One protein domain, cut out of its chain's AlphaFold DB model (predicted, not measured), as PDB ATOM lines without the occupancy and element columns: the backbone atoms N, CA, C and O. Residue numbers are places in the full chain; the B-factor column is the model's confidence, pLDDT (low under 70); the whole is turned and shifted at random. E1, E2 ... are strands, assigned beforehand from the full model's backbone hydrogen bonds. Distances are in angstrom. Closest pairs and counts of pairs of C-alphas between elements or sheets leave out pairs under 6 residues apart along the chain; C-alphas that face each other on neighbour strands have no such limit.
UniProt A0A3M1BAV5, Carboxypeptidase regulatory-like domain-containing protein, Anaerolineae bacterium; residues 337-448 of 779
ATOM      1  N   GLY A 337      32.248 -22.167 -38.893       93.00
ATOM      2  CA  GLY A 337      32.287 -23.594 -39.202       93.00
ATOM      3  C   GLY A 337      32.560 -24.420 -37.934       93.00
ATOM      4  O   GLY A 337      31.783 -24.318 -36.984       93.00
ATOM      5  N   PRO A 338      33.633 -25.228 -37.894       93.94
ATOM      6  CA  PRO A 338      33.993 -26.015 -36.717       93.94
ATOM      7  C   PRO A 338      34.803 -25.254 -35.657       93.94
ATOM      8  O   PRO A 338      35.017 -25.789 -34.570       93.94
ATOM      9  N   PHE A 339      35.280 -24.041 -35.949       95.69
ATOM     10  CA  PHE A 339      36.066 -23.267 -34.995       95.69
ATOM     11  C   PHE A 339      35.152 -22.647 -33.946       95.69
ATOM     12  O   PHE A 339      34.210 -21.929 -34.282       95.69
ATOM     13  N   THR A 340      35.458 -22.908 -32.676       94.62
ATOM     14  CA  THR A 340      34.813 -22.262 -31.527       94.62
ATOM     15  C   THR A 340      35.883 -21.554 -30.710       94.62
ATOM     16  O   THR A 340      36.881 -22.179 -30.350       94.62
ATOM     17  N   ASN A 341      35.705 -20.263 -30.432       93.81
ATOM     18  CA  ASN A 341      36.700 -19.407 -29.783       93.81
ATOM     19  C   ASN A 341      38.092 -19.553 -30.431       93.81
ATOM     20  O   ASN A 341      39.090 -19.796 -29.749       93.81
ATOM     21  N   GLY A 342      38.135 -19.502 -31.765       94.25
ATOM     22  CA  GLY A 342      39.360 -19.645 -32.550       94.25
ATOM     23  C   GLY A 342      40.046 -21.011 -32.453       94.25
ATOM     24  O   GLY A 342      41.228 -21.092 -32.767       94.25
ATOM     25  N   ALA A 343      39.376 -22.083 -32.018       94.62
ATOM     26  CA  ALA A 343      40.023 -23.385 -31.844       94.62
ATOM     27  C   ALA A 343      39.211 -24.573 -32.383       94.62
ATOM     28  O   ALA A 343      37.979 -24.585 -32.334       94.62
ATOM     29  N   ILE A 344      39.936 -25.598 -32.838       94.50
ATOM     30  CA  ILE A 344      39.474 -26.980 -33.017       94.50
ATOM     31  C   ILE A 344      40.258 -27.852 -32.036       94.50
ATOM     32  O   ILE A 344      41.477 -27.721 -31.926       94.50
ATOM     33  N   VAL A 345      39.568 -28.747 -31.330       93.00
ATOM     34  CA  VAL A 345      40.175 -29.641 -30.336       93.00
ATOM     35  C   VAL A 345      40.029 -31.091 -30.783       93.00
ATOM     36  O   VAL A 345      38.910 -31.581 -30.936       93.00
ATOM     37  N   GLY A 346      41.160 -31.779 -30.948       90.25
ATOM     38  CA  GLY A 346      41.219 -33.138 -31.477       90.25
ATOM     39  C   GLY A 346      41.203 -33.186 -33.006       90.25
ATOM     40  O   GLY A 346      41.183 -32.157 -33.680       90.25
ATOM     41  N   ASP A 347      41.233 -34.404 -33.549       92.25
ATOM     42  CA  ASP A 347      41.190 -34.600 -35.000       92.25
ATOM     43  C   ASP A 347      39.772 -34.368 -35.515       92.25
ATOM     44  O   ASP A 347      38.798 -34.840 -34.919       92.25
ATOM     45  N   LEU A 348      39.657 -33.694 -36.654       95.31
ATOM     46  CA  LEU A 348      38.376 -33.357 -37.252       95.31
ATOM     47  C   LEU A 348      38.368 -33.624 -38.754       95.31
ATOM     48  O   LEU A 348      39.291 -33.251 -39.472       95.31
ATOM     49  N   THR A 349      37.275 -34.210 -39.242       97.88
ATOM     50  CA  THR A 349      36.947 -34.267 -40.671       97.88
ATOM     51  C   THR A 349      35.758 -33.357 -40.966       97.88
ATOM     52  O   THR A 349      34.740 -33.432 -40.280       97.88
ATOM     53  N   VAL A 350      35.888 -32.520 -41.995       97.62
ATOM     54  CA  VAL A 350      34.818 -31.702 -42.573       97.62
ATOM     55  C   VAL A 350      34.586 -32.178 -44.006       97.62
ATOM     56  O   VAL A 350      35.523 -32.228 -44.801       97.62
ATOM     57  N   ASP A 351      33.347 -32.530 -44.340       96.88
ATOM     58  CA  ASP A 351      32.959 -33.096 -45.636       96.88
ATOM     59  C   ASP A 351      31.730 -32.387 -46.249       96.88
ATOM     60  O   ASP A 351      31.173 -31.428 -45.694       96.88
ATOM     61  N   GLY A 352      31.335 -32.809 -47.452       96.38
ATOM     62  CA  GLY A 352      30.230 -32.228 -48.208       96.38
ATOM     63  C   GLY A 352      30.622 -31.034 -49.083       96.38
ATOM     64  O   GLY A 352      31.468 -31.129 -49.964       96.38
ATOM     65  N   ASN A 353      29.925 -29.907 -48.935       96.50
ATOM     66  CA  ASN A 353      30.050 -28.754 -49.844       96.50
ATOM     67  C   ASN A 353      30.074 -27.428 -49.071       96.50
ATOM     68  O   ASN A 353      29.363 -26.477 -49.399       96.50
ATOM     69  N   GLN A 354      30.791 -27.422 -47.948       95.25
ATOM     70  CA  GLN A 354      30.857 -26.286 -47.033       95.25
ATOM     71  C   GLN A 354      31.922 -25.283 -47.483       95.25
ATOM     72  O   GLN A 354      32.969 -25.673 -47.986       95.25
ATOM     73  N   SER A 355      31.686 -23.996 -47.236       97.50
ATOM     74  CA  SER A 355      32.696 -22.946 -47.395       97.50
ATOM     75  C   SER A 355      32.932 -22.294 -46.038       97.50
ATOM     76  O   SER A 355      32.004 -21.738 -45.451       97.50
ATOM     77  N   ILE A 356      34.160 -22.381 -45.538       98.19
ATOM     78  CA  ILE A 356      34.596 -21.843 -44.250       98.19
ATOM     79  C   ILE A 356      35.594 -20.730 -44.547       98.19
ATOM     80  O   ILE A 356      36.629 -20.975 -45.156       98.19
ATOM     81  N   THR A 357      35.298 -19.507 -44.119       97.81
ATOM     82  CA  THR A 357      36.190 -18.357 -44.303       97.81
ATOM     83  C   THR A 357      36.624 -17.842 -42.942       97.81
ATOM     84  O   THR A 357      35.802 -17.353 -42.171       97.81
ATOM     85  N   LEU A 358      37.912 -17.975 -42.661       98.06
ATOM     86  CA  LEU A 358      38.569 -17.460 -41.472       98.06
ATOM     87  C   LEU A 358      38.982 -16.012 -41.741       98.06
ATOM     88  O   LEU A 358      39.630 -15.729 -42.753       98.06
ATOM     89  N   GLY A 359      38.587 -15.111 -40.849       93.19
ATOM     90  CA  GLY A 359      38.865 -13.683 -40.952       93.19
ATOM     91  C   GLY A 359      39.129 -13.094 -39.573       93.19
ATOM     92  O   GLY A 359      38.426 -13.452 -38.632       93.19
ATOM     93  N   ASP A 360      40.111 -12.196 -39.490       90.81
ATOM     94  CA  ASP A 360      40.506 -11.425 -38.310       90.81
ATOM     95  C   ASP A 360      40.747 -12.265 -37.040       90.81
ATOM     96  O   ASP A 360      39.836 -12.577 -36.272       90.81
ATOM     97  N   GLY A 361      42.019 -12.562 -36.764       94.50
ATOM     98  CA  GLY A 361      42.449 -13.194 -35.514       94.50
ATOM     99  C   GLY A 361      43.211 -14.501 -35.701       94.50
ATOM    100  O   GLY A 361      43.646 -14.850 -36.802       94.50
ATOM    101  N   ARG A 362      43.417 -15.216 -34.592       94.81
ATOM    102  CA  ARG A 362      44.146 -16.494 -34.573       94.81
ATOM    103  C   ARG A 362      43.198 -17.690 -34.504       94.81
ATOM    104  O   ARG A 362      42.265 -17.706 -33.701       94.81
ATOM    105  N   TYR A 363      43.492 -18.703 -35.305       96.69
ATOM    106  CA  TYR A 363      42.786 -19.975 -35.373       96.69
ATOM    107  C   TYR A 363      43.768 -21.120 -35.129       96.69
ATOM    108  O   TYR A 363      44.800 -21.190 -35.788       96.69
ATOM    109  N   MET A 364      43.460 -22.008 -34.188       94.19
ATOM    110  CA  MET A 364      44.351 -23.074 -33.731       94.19
ATOM    111  C   MET A 364      43.705 -24.447 -33.901       94.19
ATOM    112  O   MET A 364      42.579 -24.667 -33.453       94.19
ATOM    113  N   VAL A 365      44.424 -25.388 -34.507       94.44
ATOM    114  CA  VAL A 365      43.993 -26.785 -34.624       94.44
ATOM    115  C   VAL A 365      44.841 -27.657 -33.696       94.44
ATOM    116  O   VAL A 365      46.001 -27.944 -33.978       94.44
ATOM    117  N   TYR A 366      44.253 -28.106 -32.584       90.88
ATOM    118  CA  TYR A 366      44.886 -29.004 -31.608       90.88
ATOM    119  C   TYR A 366      44.677 -30.481 -31.974       90.88
ATOM    120  O   TYR A 366      44.075 -31.255 -31.219       90.88
ATOM    121  N   GLY A 367      45.132 -30.848 -33.167       89.69
ATOM    122  CA  GLY A 367      44.953 -32.153 -33.794       89.69
ATOM    123  C   GLY A 367      45.087 -32.038 -35.308       89.69
ATOM    124  O   GLY A 367      45.570 -31.024 -35.817       89.69
ATOM    125  N   ASN A 368      44.630 -33.060 -36.024       92.31
ATOM    126  CA  ASN A 368      44.657 -33.058 -37.485       92.31
ATOM    127  C   ASN A 368      43.333 -32.565 -38.071       92.31
ATOM    128  O   ASN A 368      42.258 -32.952 -37.610       92.31
ATOM    129  N   LEU A 369      43.400 -31.749 -39.121       95.38
ATOM    130  CA  LEU A 369      42.225 -31.294 -39.862       95.38
ATOM    131  C   LEU A 369      42.168 -32.000 -41.215       95.38
ATOM    132  O   LEU A 369      43.149 -32.048 -41.946       95.38
ATOM    133  N   THR A 370      41.019 -32.563 -41.562       98.38
ATOM    134  CA  THR A 370      40.780 -33.215 -42.853       98.38
ATOM    135  C   THR A 370      39.602 -32.558 -43.560       98.38
ATOM    136  O   THR A 370      38.518 -32.469 -42.987       98.38
ATOM    137  N   LEU A 371      39.795 -32.136 -44.806       98.44
ATOM    138  CA  LEU A 371      38.769 -31.573 -45.682       98.44
ATOM    139  C   LEU A 371      38.490 -32.556 -46.828       98.44
ATOM    140  O   LEU A 371      39.425 -33.044 -47.463       98.44
ATOM    141  N   LYS A 372      37.216 -32.860 -47.090       98.06
ATOM    142  CA  LYS A 372      36.781 -33.823 -48.122       98.06
ATOM    143  C   LYS A 372      35.709 -33.253 -49.048       98.06
ATOM    144  O   LYS A 372      35.187 -32.160 -48.817       98.06
ATOM    145  N   ASP A 373      35.352 -34.023 -50.072       98.06
ATOM    146  CA  ASP A 373      34.335 -33.710 -51.076       98.06
ATOM    147  C   ASP A 373      34.579 -32.379 -51.809       98.06
ATOM    148  O   ASP A 373      35.392 -32.336 -52.720       98.06
ATOM    149  N   ASN A 374      33.853 -31.307 -51.479       97.94
ATOM    150  CA  ASN A 374      33.944 -29.981 -52.112       97.94
ATOM    151  C   ASN A 374      34.123 -28.872 -51.059       97.94
ATOM    152  O   ASN A 374      33.735 -27.722 -51.275       97.94
ATOM    153  N   VAL A 375      34.643 -29.217 -49.878       98.62
ATOM    154  CA  VAL A 375      34.845 -28.247 -48.798       98.62
ATOM    155  C   VAL A 375      35.909 -27.227 -49.189       98.62
ATOM    156  O   VAL A 375      36.993 -27.594 -49.627       98.62
ATOM    157  N   THR A 376      35.619 -25.945 -48.992       98.69
ATOM    158  CA  THR A 376      36.573 -24.846 -49.181       98.69
ATOM    159  C   THR A 376      36.911 -24.218 -47.835       98.69
ATOM    160  O   THR A 376      36.012 -23.786 -47.113       98.69
ATOM    161  N   LEU A 377      38.199 -24.138 -47.507       98.75
ATOM    162  CA  LEU A 377      38.728 -23.378 -46.379       98.75
ATOM    163  C   LEU A 377      39.492 -22.163 -46.908       98.75
ATOM    164  O   LEU A 377      40.463 -22.305 -47.643       98.75
ATOM    165  N   THR A 378      39.066 -20.965 -46.525       98.62
ATOM    166  CA  THR A 378      39.724 -19.708 -46.886       98.62
ATOM    167  C   THR A 378      40.326 -19.046 -45.653       98.62
ATOM    168  O   THR A 378      39.615 -18.822 -44.679       98.62
ATOM    169  N   VAL A 379      41.605 -18.684 -45.709       98.31
ATOM    170  CA  VAL A 379      42.307 -17.861 -44.719       98.31
ATOM    171  C   VAL A 379      42.502 -16.471 -45.318       98.31
ATOM    172  O   VAL A 379      43.233 -16.307 -46.296       98.31
ATOM    173  N   GLY A 380      41.795 -15.483 -44.771       95.69
ATOM    174  CA  GLY A 380      41.847 -14.099 -45.238       95.69
ATOM    175  C   GLY A 380      43.036 -13.294 -44.692       95.69
ATOM    176  O   GLY A 380      43.868 -13.820 -43.946       95.69
ATOM    177  N   PRO A 381      43.107 -11.990 -45.017       92.25
ATOM    178  CA  PRO A 381      44.099 -11.089 -44.442       92.25
ATOM    179  C   PRO A 381      43.906 -10.957 -42.927       92.25
ATOM    180  O   PRO A 381      42.829 -11.242 -42.403       92.25
ATOM    181  N   HIS A 382      44.960 -10.547 -42.215       90.12
ATOM    182  CA  HIS A 382      44.949 -10.389 -40.749       90.12
ATOM    183  C   HIS A 382      44.455 -11.635 -39.988       90.12
ATOM    184  O   HIS A 382      43.910 -11.546 -38.888       90.12
ATOM    185  N   THR A 383      44.663 -12.809 -40.586       96.00
ATOM    186  CA  THR A 383      44.240 -14.097 -40.042       96.00
ATOM    187  C   THR A 383      45.429 -15.039 -39.982       96.00
ATOM    188  O   THR A 383      46.200 -15.118 -40.939       96.00
ATOM    189  N   ALA A 384      45.584 -15.741 -38.864       96.12
ATOM    190  CA  ALA A 384      46.596 -16.775 -38.708       96.12
ATOM    191  C   ALA A 384      45.947 -18.116 -38.416       96.12
ATOM    192  O   ALA A 384      45.200 -18.243 -37.448       96.12
ATOM    193  N   LEU A 385      46.249 -19.106 -39.252       97.44
ATOM    194  CA  LEU A 385      45.839 -20.485 -39.054       97.44
ATOM    195  C   LEU A 385      47.055 -21.313 -38.629       97.44
ATOM    196  O   LEU A 385      48.017 -21.454 -39.382       97.44
ATOM    197  N   TYR A 386      46.982 -21.861 -37.421       95.62
ATOM    198  CA  TYR A 386      47.982 -22.738 -36.833       95.62
ATOM    199  C   TYR A 386      47.527 -24.195 -36.928       95.62
ATOM    200  O   TYR A 386      46.447 -24.535 -36.434       95.62
ATOM    201  N   ILE A 387      48.340 -25.053 -37.544       94.94
ATOM    202  CA  ILE A 387      47.997 -26.459 -37.808       94.94
ATOM    203  C   ILE A 387      49.074 -27.437 -37.334       94.94
ATOM    204  O   ILE A 387      50.259 -27.108 -37.303       94.94
ATOM    205  N   SER A 388      48.641 -28.651 -36.986       90.62
ATOM    206  CA  SER A 388      49.502 -29.837 -37.019       90.62
ATOM    207  C   SER A 388      49.566 -30.333 -38.464       90.62
ATOM    208  O   SER A 388      50.359 -29.827 -39.243       90.62
ATOM    209  N   ASP A 389      48.646 -31.209 -38.865       93.56
ATOM    210  CA  ASP A 389      48.525 -31.640 -40.255       93.56
ATOM    211  C   ASP A 389      47.161 -31.247 -40.822       93.56
ATOM    212  O   ASP A 389      46.122 -31.377 -40.157       93.56
ATOM    213  N   LEU A 390      47.167 -30.793 -42.073       97.62
ATOM    214  CA  LEU A 390      45.976 -30.515 -42.862       97.62
ATOM    215  C   LEU A 390      45.931 -31.440 -44.080       97.62
ATOM    216  O   LEU A 390      46.775 -31.364 -44.967       97.62
ATOM    217  N   PHE A 391      44.907 -32.280 -44.151       98.44
ATOM    218  CA  PHE A 391      44.679 -33.196 -45.263       98.44
ATOM    219  C   PHE A 391      43.529 -32.696 -46.135       98.44
ATOM    220  O   PHE A 391      42.447 -32.401 -45.625       98.44
ATOM    221  N   LEU A 392      43.734 -32.644 -47.447       98.69
ATOM    222  CA  LEU A 392      42.710 -32.350 -48.440       98.69
ATOM    223  C   LEU A 392      42.521 -33.566 -49.348       98.69
ATOM    224  O   LEU A 392      43.486 -34.081 -49.912       98.69
ATOM    225  N   TYR A 393      41.268 -33.973 -49.536       97.75
ATOM    226  CA  TYR A 393      40.876 -35.059 -50.435       97.75
ATOM    227  C   TYR A 393      39.757 -34.632 -51.390       97.75
ATOM    228  O   TYR A 393      39.141 -33.573 -51.237       97.75
ATOM    229  N   ASP A 394      39.469 -35.498 -52.362       97.56
ATOM    230  CA  ASP A 394      38.425 -35.315 -53.372       97.56
ATOM    231  C   ASP A 394      38.607 -34.009 -54.169       97.56
ATOM    232  O   ASP A 394      39.539 -33.921 -54.958       97.56
ATOM    233  N   ASN A 395      37.747 -33.004 -53.988       97.88
ATOM    234  CA  ASN A 395      37.802 -31.684 -54.634       97.88
ATOM    235  C   ASN A 395      37.883 -30.554 -53.590       97.88
ATOM    236  O   ASN A 395      37.462 -29.423 -53.858       97.88
ATOM    237  N   ALA A 396      38.355 -30.856 -52.374       98.69
ATOM    238  CA  ALA A 396      38.507 -29.859 -51.324       98.69
ATOM    239  C   ALA A 396      39.521 -28.768 -51.718       98.69
ATOM    240  O   ALA A 396      40.440 -28.995 -52.510       98.69
ATOM    241  N   GLN A 397      39.348 -27.572 -51.157       98.81
ATOM    242  CA  GLN A 397      40.139 -26.395 -51.499       98.81
ATOM    243  C   GLN A 397      40.682 -25.697 -50.252       98.81
ATOM    244  O   GLN A 397      39.938 -25.455 -49.300       98.81
ATOM    245  N   LEU A 398      41.959 -25.318 -50.287       98.81
ATOM    246  CA  LEU A 398      42.576 -24.380 -49.352       98.81
ATOM    247  C   LEU A 398      42.933 -23.101 -50.108       98.81
ATOM    248  O   LEU A 398      43.640 -23.145 -51.108       98.81
ATOM    249  N   ILE A 399      42.463 -21.961 -49.616       98.69
ATOM    250  CA  ILE A 399      42.734 -20.648 -50.198       98.69
ATOM    251  C   ILE A 399      43.336 -19.763 -49.109       98.69
ATOM    252  O   ILE A 399      42.676 -19.491 -48.113       98.69
ATOM    253  N   VAL A 400      44.561 -19.277 -49.277       98.44
ATOM    254  CA  VAL A 400      45.233 -18.376 -48.332       98.44
ATOM    255  C   VAL A 400      45.536 -17.065 -49.047       98.44
ATOM    256  O   VAL A 400      46.353 -17.038 -49.962       98.44
ATOM    257  N   LYS A 401      44.871 -15.973 -48.656       96.19
ATOM    258  CA  LYS A 401      45.013 -14.650 -49.288       96.19
ATOM    259  C   LYS A 401      45.379 -13.600 -48.243       96.19
ATOM    260  O   LYS A 401      44.512 -13.161 -47.492       96.19
ATOM    261  N   GLY A 402      46.643 -13.181 -48.190       91.81
ATOM    262  CA  GLY A 402      47.088 -12.154 -47.231       91.81
ATOM    263  C   GLY A 402      47.281 -12.639 -45.786       91.81
ATOM    264  O   GLY A 402      47.560 -11.824 -44.905       91.81
ATOM    265  N   GLY A 403      47.053 -13.929 -45.523       92.75
ATOM    266  CA  GLY A 403      47.064 -14.529 -44.187       92.75
ATOM    267  C   GLY A 403      48.365 -15.251 -43.834       92.75
ATOM    268  O   GLY A 403      49.323 -15.276 -44.610       92.75
ATOM    269  N   TYR A 404      48.368 -15.864 -42.652       95.25
ATOM    270  CA  TYR A 404      49.463 -16.685 -42.139       95.25
ATOM    271  C   TYR A 404      49.040 -18.150 -42.059       95.25
ATOM    272  O   TYR A 404      47.956 -18.458 -41.553       95.25
ATOM    273  N   LEU A 405      49.925 -19.042 -42.498       95.81
ATOM    274  CA  LEU A 405      49.788 -20.484 -42.313       95.81
ATOM    275  C   LEU A 405      51.020 -21.009 -41.572       95.81
ATOM    276  O   LEU A 405      52.137 -20.943 -42.086       95.81
ATOM    277  N   LEU A 406      50.810 -21.457 -40.335       93.69
ATOM    278  CA  LEU A 406      51.868 -21.629 -39.340       93.69
ATOM    279  C   LEU A 406      51.759 -22.991 -38.634       93.69
ATOM    280  O   LEU A 406      50.659 -23.535 -38.508       93.69
ATOM    281  N   PRO A 407      52.870 -23.544 -38.127       91.25
ATOM    282  CA  PRO A 407      52.848 -24.761 -37.331       91.25
ATOM    283  C   PRO A 407      52.314 -24.472 -35.924       91.25
ATOM    284  O   PRO A 407      52.681 -23.487 -35.283       91.25
ATOM    285  N   ALA A 408      51.449 -25.347 -35.417       88.56
ATOM    286  CA  ALA A 408      50.874 -25.221 -34.079       88.56
ATOM    287  C   ALA A 408      51.851 -25.630 -32.963       88.56
ATOM    288  O   ALA A 408      51.767 -25.099 -31.857       88.56
ATOM    289  N   GLY A 409      52.777 -26.554 -33.235       83.44
ATOM    290  CA  GLY A 409      53.686 -27.111 -32.227       83.44
ATOM    291  C   GLY A 409      54.556 -26.078 -31.496       83.44
ATOM    292  O   GLY A 409      54.553 -26.085 -30.266       83.44
ATOM    293  N   PRO A 410      55.245 -25.144 -32.186       79.69
ATOM    294  CA  PRO A 410      56.132 -24.173 -31.531       79.69
ATOM    295  C   PRO A 410      55.445 -23.236 -30.533       79.69
ATOM    296  O   PRO A 410      56.104 -22.689 -29.653       79.69
ATOM    297  N   VAL A 411      54.131 -23.056 -30.664       81.06
ATOM    298  CA  VAL A 411      53.313 -22.201 -29.796       81.06
ATOM    299  C   VAL A 411      52.360 -23.006 -28.904       81.06
ATOM    300  O   VAL A 411      51.475 -22.438 -28.263       81.06
ATOM    301  N   PHE A 412      52.503 -24.334 -28.874       82.44
ATOM    302  CA  PHE A 412      51.677 -25.198 -28.045       82.44
ATOM    303  C   PHE A 412      52.143 -25.158 -26.589       82.44
ATOM    304  O   PHE A 412      53.246 -25.595 -26.261       82.44
ATOM    305  N   ASP A 413      51.258 -24.707 -25.706       83.25
ATOM    306  CA  ASP A 413      51.456 -24.764 -24.262       83.25
ATOM    307  C   ASP A 413      50.449 -25.744 -23.622       83.25
ATOM    308  O   ASP A 413      49.245 -25.460 -23.582       83.25
ATOM    309  N   PRO A 414      50.912 -26.891 -23.082       82.12
ATOM    310  CA  PRO A 414      50.052 -27.860 -22.408       82.12
ATOM    311  C   PRO A 414      49.277 -27.287 -21.213       82.12
ATOM    312  O   PRO A 414      48.233 -27.835 -20.857       82.12
ATOM    313  N   ALA A 415      49.780 -26.229 -20.564       84.62
ATOM    314  CA  ALA A 415      49.154 -25.641 -19.382       84.62
ATOM    315  C   ALA A 415      47.924 -24.790 -19.727       84.62
ATOM    316  O   ALA A 415      46.994 -24.695 -18.922       84.62
ATOM    317  N   THR A 416      47.905 -24.191 -20.920       83.38
ATOM    318  CA  THR A 416      46.817 -23.327 -21.401       83.38
ATOM    319  C   THR A 416      45.965 -23.978 -22.491       83.38
ATOM    320  O   THR A 416      44.915 -23.441 -22.858       83.38
ATOM    321  N   ALA A 417      46.362 -25.156 -22.981       85.12
ATOM    322  CA  ALA A 417      45.628 -25.897 -23.996       85.12
ATOM    323  C   ALA A 417      44.208 -26.303 -23.530       85.12
ATOM    324  O   ALA A 417      44.015 -26.723 -22.382       85.12
ATOM    325  N   PRO A 418      43.192 -26.242 -24.415       87.88
ATOM    326  CA  PRO A 418      41.844 -26.706 -24.103       87.88
ATOM    327  C   PRO A 418      41.802 -28.192 -23.693       87.88
ATOM    328  O   PRO A 418      42.574 -29.001 -24.215       87.88
ATOM    329  N   PRO A 419      40.860 -28.610 -22.824       88.56
ATOM    330  CA  PRO A 419      40.697 -30.018 -22.467       88.56
ATOM    331  C   PRO A 419      40.504 -30.912 -23.698       88.56
ATOM    332  O   PRO A 419      39.603 -30.677 -24.498       88.56
ATOM    333  N   GLY A 420      41.319 -31.964 -23.818       85.62
ATOM    334  CA  GLY A 420      41.287 -32.887 -24.958       85.62
ATOM    335  C   GLY A 420      42.161 -32.471 -26.143       85.62
ATOM    336  O   GLY A 420      42.184 -33.192 -27.140       85.62
ATOM    337  N   ALA A 421      42.893 -31.356 -26.039       86.44
ATOM    338  CA  ALA A 421      43.897 -30.971 -27.020       86.44
ATOM    339  C   ALA A 421      44.950 -32.072 -27.176       86.44
ATOM    340  O   ALA A 421      45.488 -32.590 -26.193       86.44
ATOM    341  N   LYS A 422      45.249 -32.420 -28.427       84.94
ATOM    342  CA  LYS A 422      46.408 -33.247 -28.750       84.94
ATOM    343  C   LYS A 422      47.634 -32.356 -28.873       84.94
ATOM    344  O   LYS A 422      47.513 -31.214 -29.310       84.94
ATOM    345  N   VAL A 423      48.796 -32.898 -28.507       81.38
ATOM    346  CA  VAL A 423      50.087 -32.252 -28.776       81.38
ATOM    347  C   VAL A 423      50.245 -32.166 -30.299       81.38
ATOM    348  O   VAL A 423      50.260 -33.220 -30.940       81.38
ATOM    349  N   PRO A 424      50.297 -30.961 -30.888       79.62
ATOM    350  CA  PRO A 424      50.468 -30.805 -32.323       79.62
ATOM    351  C   PRO A 424      51.863 -31.248 -32.762       79.62
ATOM    352  O   PRO A 424      52.824 -31.168 -31.994       79.62
ATOM    353  N   GLY A 425      51.984 -31.655 -34.023       74.56
ATOM    354  CA  GLY A 425      53.273 -31.813 -34.677       74.56
ATOM    355  C   GLY A 425      54.056 -30.498 -34.673       74.56
ATOM    356  O   GLY A 425      53.493 -29.411 -34.823       74.56
ATOM    357  N   MET A 426      55.374 -30.602 -34.505       75.94
ATOM    358  CA  MET A 426      56.268 -29.439 -34.417       75.94
ATOM    359  C   MET A 426      56.390 -28.656 -35.723       75.94
ATOM    360  O   MET A 426      56.757 -27.486 -35.704       75.94
ATOM    361  N   LEU A 427      56.115 -29.310 -36.847       79.44
ATOM    362  CA  LEU A 427      56.600 -28.881 -38.151       79.44
ATOM    363  C   LEU A 427      55.497 -28.334 -39.061       79.44
ATOM    364  O   LEU A 427      55.764 -27.426 -39.842       79.44
ATOM    365  N   GLY A 428      54.252 -28.789 -38.900       88.56
ATOM    366  CA  GLY A 428      53.132 -28.316 -39.709       88.56
ATOM    367  C   GLY A 428      53.197 -28.822 -41.156       88.56
ATOM    368  O   GLY A 428      54.149 -28.502 -41.867       88.56
ATOM    369  N   ALA A 429      52.191 -29.560 -41.626       94.81
ATOM    370  CA  ALA A 429      52.177 -30.069 -43.003       94.81
ATOM    371  C   ALA A 429      50.806 -29.954 -43.681       94.81
ATOM    372  O   ALA A 429      49.757 -30.004 -43.032       94.81
ATOM    373  N   VAL A 430      50.822 -29.828 -45.012       98.31
ATOM    374  CA  VAL A 430      49.623 -29.939 -45.856       98.31
ATOM    375  C   VAL A 430      49.796 -31.093 -46.835       98.31
ATOM    376  O   VAL A 430      50.787 -31.156 -47.556       98.31
ATOM    377  N   TYR A 431      48.790 -31.957 -46.909       98.44
ATOM    378  CA  TYR A 431      48.716 -33.058 -47.865       98.44
ATOM    379  C   TYR A 431      47.505 -32.840 -48.767       98.44
ATOM    380  O   TYR A 431      46.369 -32.874 -48.292       98.44
ATOM    381  N   ALA A 432      47.733 -32.598 -50.054       98.44
ATOM    382  CA  ALA A 432      46.693 -32.352 -51.044       98.44
ATOM    383  C   ALA A 432      46.637 -33.506 -52.048       98.44
ATOM    384  O   ALA A 432      47.558 -33.674 -52.834       98.44
ATOM    385  N   ASP A 433      45.568 -34.302 -52.050       97.25
ATOM    386  CA  ASP A 433      45.423 -35.467 -52.938       97.25
ATOM    387  C   ASP A 433      44.192 -35.326 -53.863       97.25
ATOM    388  O   ASP A 433      43.444 -34.349 -53.806       97.25
ATOM    389  N   ASN A 434      43.971 -36.290 -54.752       96.62
ATOM    390  CA  ASN A 434      42.859 -36.369 -55.696       96.62
ATOM    391  C   ASN A 434      42.765 -35.150 -56.628       96.62
ATOM    392  O   ASN A 434      43.648 -34.968 -57.446       96.62
ATOM    393  N   GLN A 435      41.687 -34.371 -56.612       97.44
ATOM    394  CA  GLN A 435      41.458 -33.203 -57.479       97.44
ATOM    395  C   GLN A 435      41.430 -31.902 -56.659       97.44
ATOM    396  O   GLN A 435      40.748 -30.940 -57.015       97.44
ATOM    397  N   THR A 436      42.136 -31.881 -55.530       98.75
ATOM    398  CA  THR A 436      42.155 -30.740 -54.608       98.75
ATOM    399  C   THR A 436      42.872 -29.526 -55.189       98.75
ATOM    400  O   THR A 436      43.657 -29.622 -56.136       98.75
ATOM    401  N   THR A 437      42.588 -28.348 -54.633       98.81
ATOM    402  CA  THR A 437      43.273 -27.100 -55.001       98.81
ATOM    403  C   THR A 437      43.812 -26.397 -53.764       98.81
ATOM    404  O   THR A 437      43.098 -26.230 -52.778       98.81
ATOM    405  N   VAL A 438      45.062 -25.953 -53.823       98.88
ATOM    406  CA  VAL A 438      45.700 -25.113 -52.813       98.88
ATOM    407  C   VAL A 438      46.168 -23.831 -53.498       98.88
ATOM    408  O   VAL A 438      47.013 -23.873 -54.385       98.88
ATOM    409  N   ASP A 439      45.602 -22.689 -53.124       98.81
ATOM    410  CA  ASP A 439      45.926 -21.377 -53.694       98.81
ATOM    411  C   ASP A 439      46.431 -20.449 -52.587       98.81
ATOM    412  O   ASP A 439      45.681 -20.087 -51.680       98.81
ATOM    413  N   ILE A 440      47.708 -20.082 -52.653       98.81
ATOM    414  CA  ILE A 440      48.397 -19.255 -51.667       98.81
ATOM    415  C   ILE A 440      48.891 -17.989 -52.360       98.81
ATOM    416  O   ILE A 440      49.695 -18.046 -53.288       98.81
ATOM    417  N   GLU A 441      48.430 -16.831 -51.898       98.50
ATOM    418  CA  GLU A 441      48.787 -15.544 -52.489       98.50
ATOM    419  C   GLU A 441      48.983 -14.464 -51.426       98.50
ATOM    420  O   GLU A 441      48.154 -14.305 -50.521       98.50
ATOM    421  N   ASN A 442      50.043 -13.662 -51.577       96.88
ATOM    422  CA  ASN A 442      50.368 -12.556 -50.672       96.88
ATOM    423  C   ASN A 442      50.467 -13.014 -49.204       96.88
ATOM    424  O   ASN A 442      50.076 -12.281 -48.299       96.88
ATOM    425  N   ALA A 443      50.900 -14.252 -48.967       95.25
ATOM    426  CA  ALA A 443      50.827 -14.899 -47.664       95.25
ATOM    427  C   ALA A 443      52.212 -15.082 -47.035       95.25
ATOM    428  O   ALA A 443      53.250 -14.959 -47.693       95.25
ATOM    429  N   LYS A 444      52.214 -15.419 -45.744       93.19
ATOM    430  CA  LYS A 444      53.404 -15.878 -45.021       93.19
ATOM    431  C   LYS A 444      53.175 -17.308 -44.559       93.19
ATOM    432  O   LYS A 444      52.225 -17.580 -43.821       93.19
ATOM    433  N   VAL A 445      54.023 -18.215 -45.024       95.19
ATOM    434  CA  VAL A 445      53.887 -19.649 -44.773       95.19
ATOM    435  C   VAL A 445      55.175 -20.162 -44.146       95.19
ATOM    436  O   VAL A 445      56.248 -20.047 -44.730       95.19
ATOM    437  N   GLU A 446      55.064 -20.743 -42.956       92.50
ATOM    438  CA  GLU A 446      56.202 -21.304 -42.208       92.50
ATOM    439  C   GLU A 446      55.959 -22.777 -41.864       92.50
ATOM    440  O   GLU A 446      56.344 -23.272 -40.810       92.50
ATOM    441  N   LEU A 447      55.282 -23.484 -42.768       93.50
ATOM    442  CA  LEU A 447      55.123 -24.929 -42.688       93.50
ATOM    443  C   LEU A 447      56.411 -25.645 -43.089       93.50
ATOM    444  O   LEU A 447      57.257 -25.111 -43.810       93.50
ATOM    445  N   HIS A 448      56.533 -26.891 -42.665       92.75
ATOM    446  CA  HIS A 448      57.642 -27.739 -43.056       92.75
ATOM    447  C   HIS A 448      57.520 -28.194 -44.511       92.75
ATOM    448  O   HIS A 448      58.470 -27.992 -45.270       92.75
TER     449      HIS A 448
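Overview. This is residues 337 to 448 of the 779 residues of the protein "Carboxypeptidase regulatory-like domain-containing protein" of Anaerolineae bacterium (UniProt A0A3M1BAV5). The chain is wound in four stacked turns, a short three-sided solenoid whose walls are three parallel sheets: E1 E4 E7 E10, E2 E5 E8 E11 and E3 E6 E9 E12. Each turn gives one strand to each wall, and a long loop, residues 408 to 428, reaches out from a corner between E10 and E11. The printed part has 112 residues with no named helix and 12 strands, E1 to E12 in order along the chain; the class is all strand, with 50 residues in named elements, under half. It is compact, with a radius of gyration of the C-alphas of 12.8 A and spans of 39 by 27 by 25 A.

Arrangement. E1, residues 343 to 345, E4, 361 to 366, E7, 383 to 387, and E10, 404 to 407, form the first sheet in that order. Its neighbours are parallel, at 6, 9 and 23 degrees; N 344 and O 364 are 2.9 A apart, N 363 and O 384 2.8 A, and N 385 and O 404 2.9 A, within hydrogen-bond range. E2, residues 348 to 350, E5, 369 to 371, E8, 389 to 392, and E11, 429 to 432, form the second, parallel at 17, 7 and 9 degrees, with N 350 and O 370 at 2.8 A, N 371 and O 391 at 2.8 A, and N 390 and O 429 at 2.9 A. E3, residues 355 to 358, E6, 376 to 379, E9, 397 to 401, and E12, 437 to 441, form the third, parallel at 12, 19 and 3 degrees, with N 356 and O 376, N 377 and O 397 at 2.8 A each, and N 398 and O 437 at 2.9 A. E4 runs on into E5 across a break of 2 residues, at 100 degrees. The closest C-alphas of E6 and E7, those of Val 379 and Leu 385, are 7.2 A apart. E1 and E3 are apart. Residues 404 to 405 of E10 also pair, parallel, with residues 444 to 445.

Along the chain. E1 begins at C-alpha 343, (40.023, -23.385, -31.844). E4, the longest strand, spans 16.5 A from C-alpha 361, (42.449, -13.194, -35.514); E7 spans 13.1 A, E12 13.0 A and E9 12.9 A. E12 ends at C-alpha 441, (48.787, -15.544, -52.489).

Size, cuts and confidence. The two C-alphas farthest apart, those of Ala 415 and Gln 435, are 39.6 A apart. The printed part has no cut. The link E10 to E11, 21 residues, is long; the other links between successive strands are tight. The mean pLDDT of the printed part is 93.5, and no printed residue is under 70.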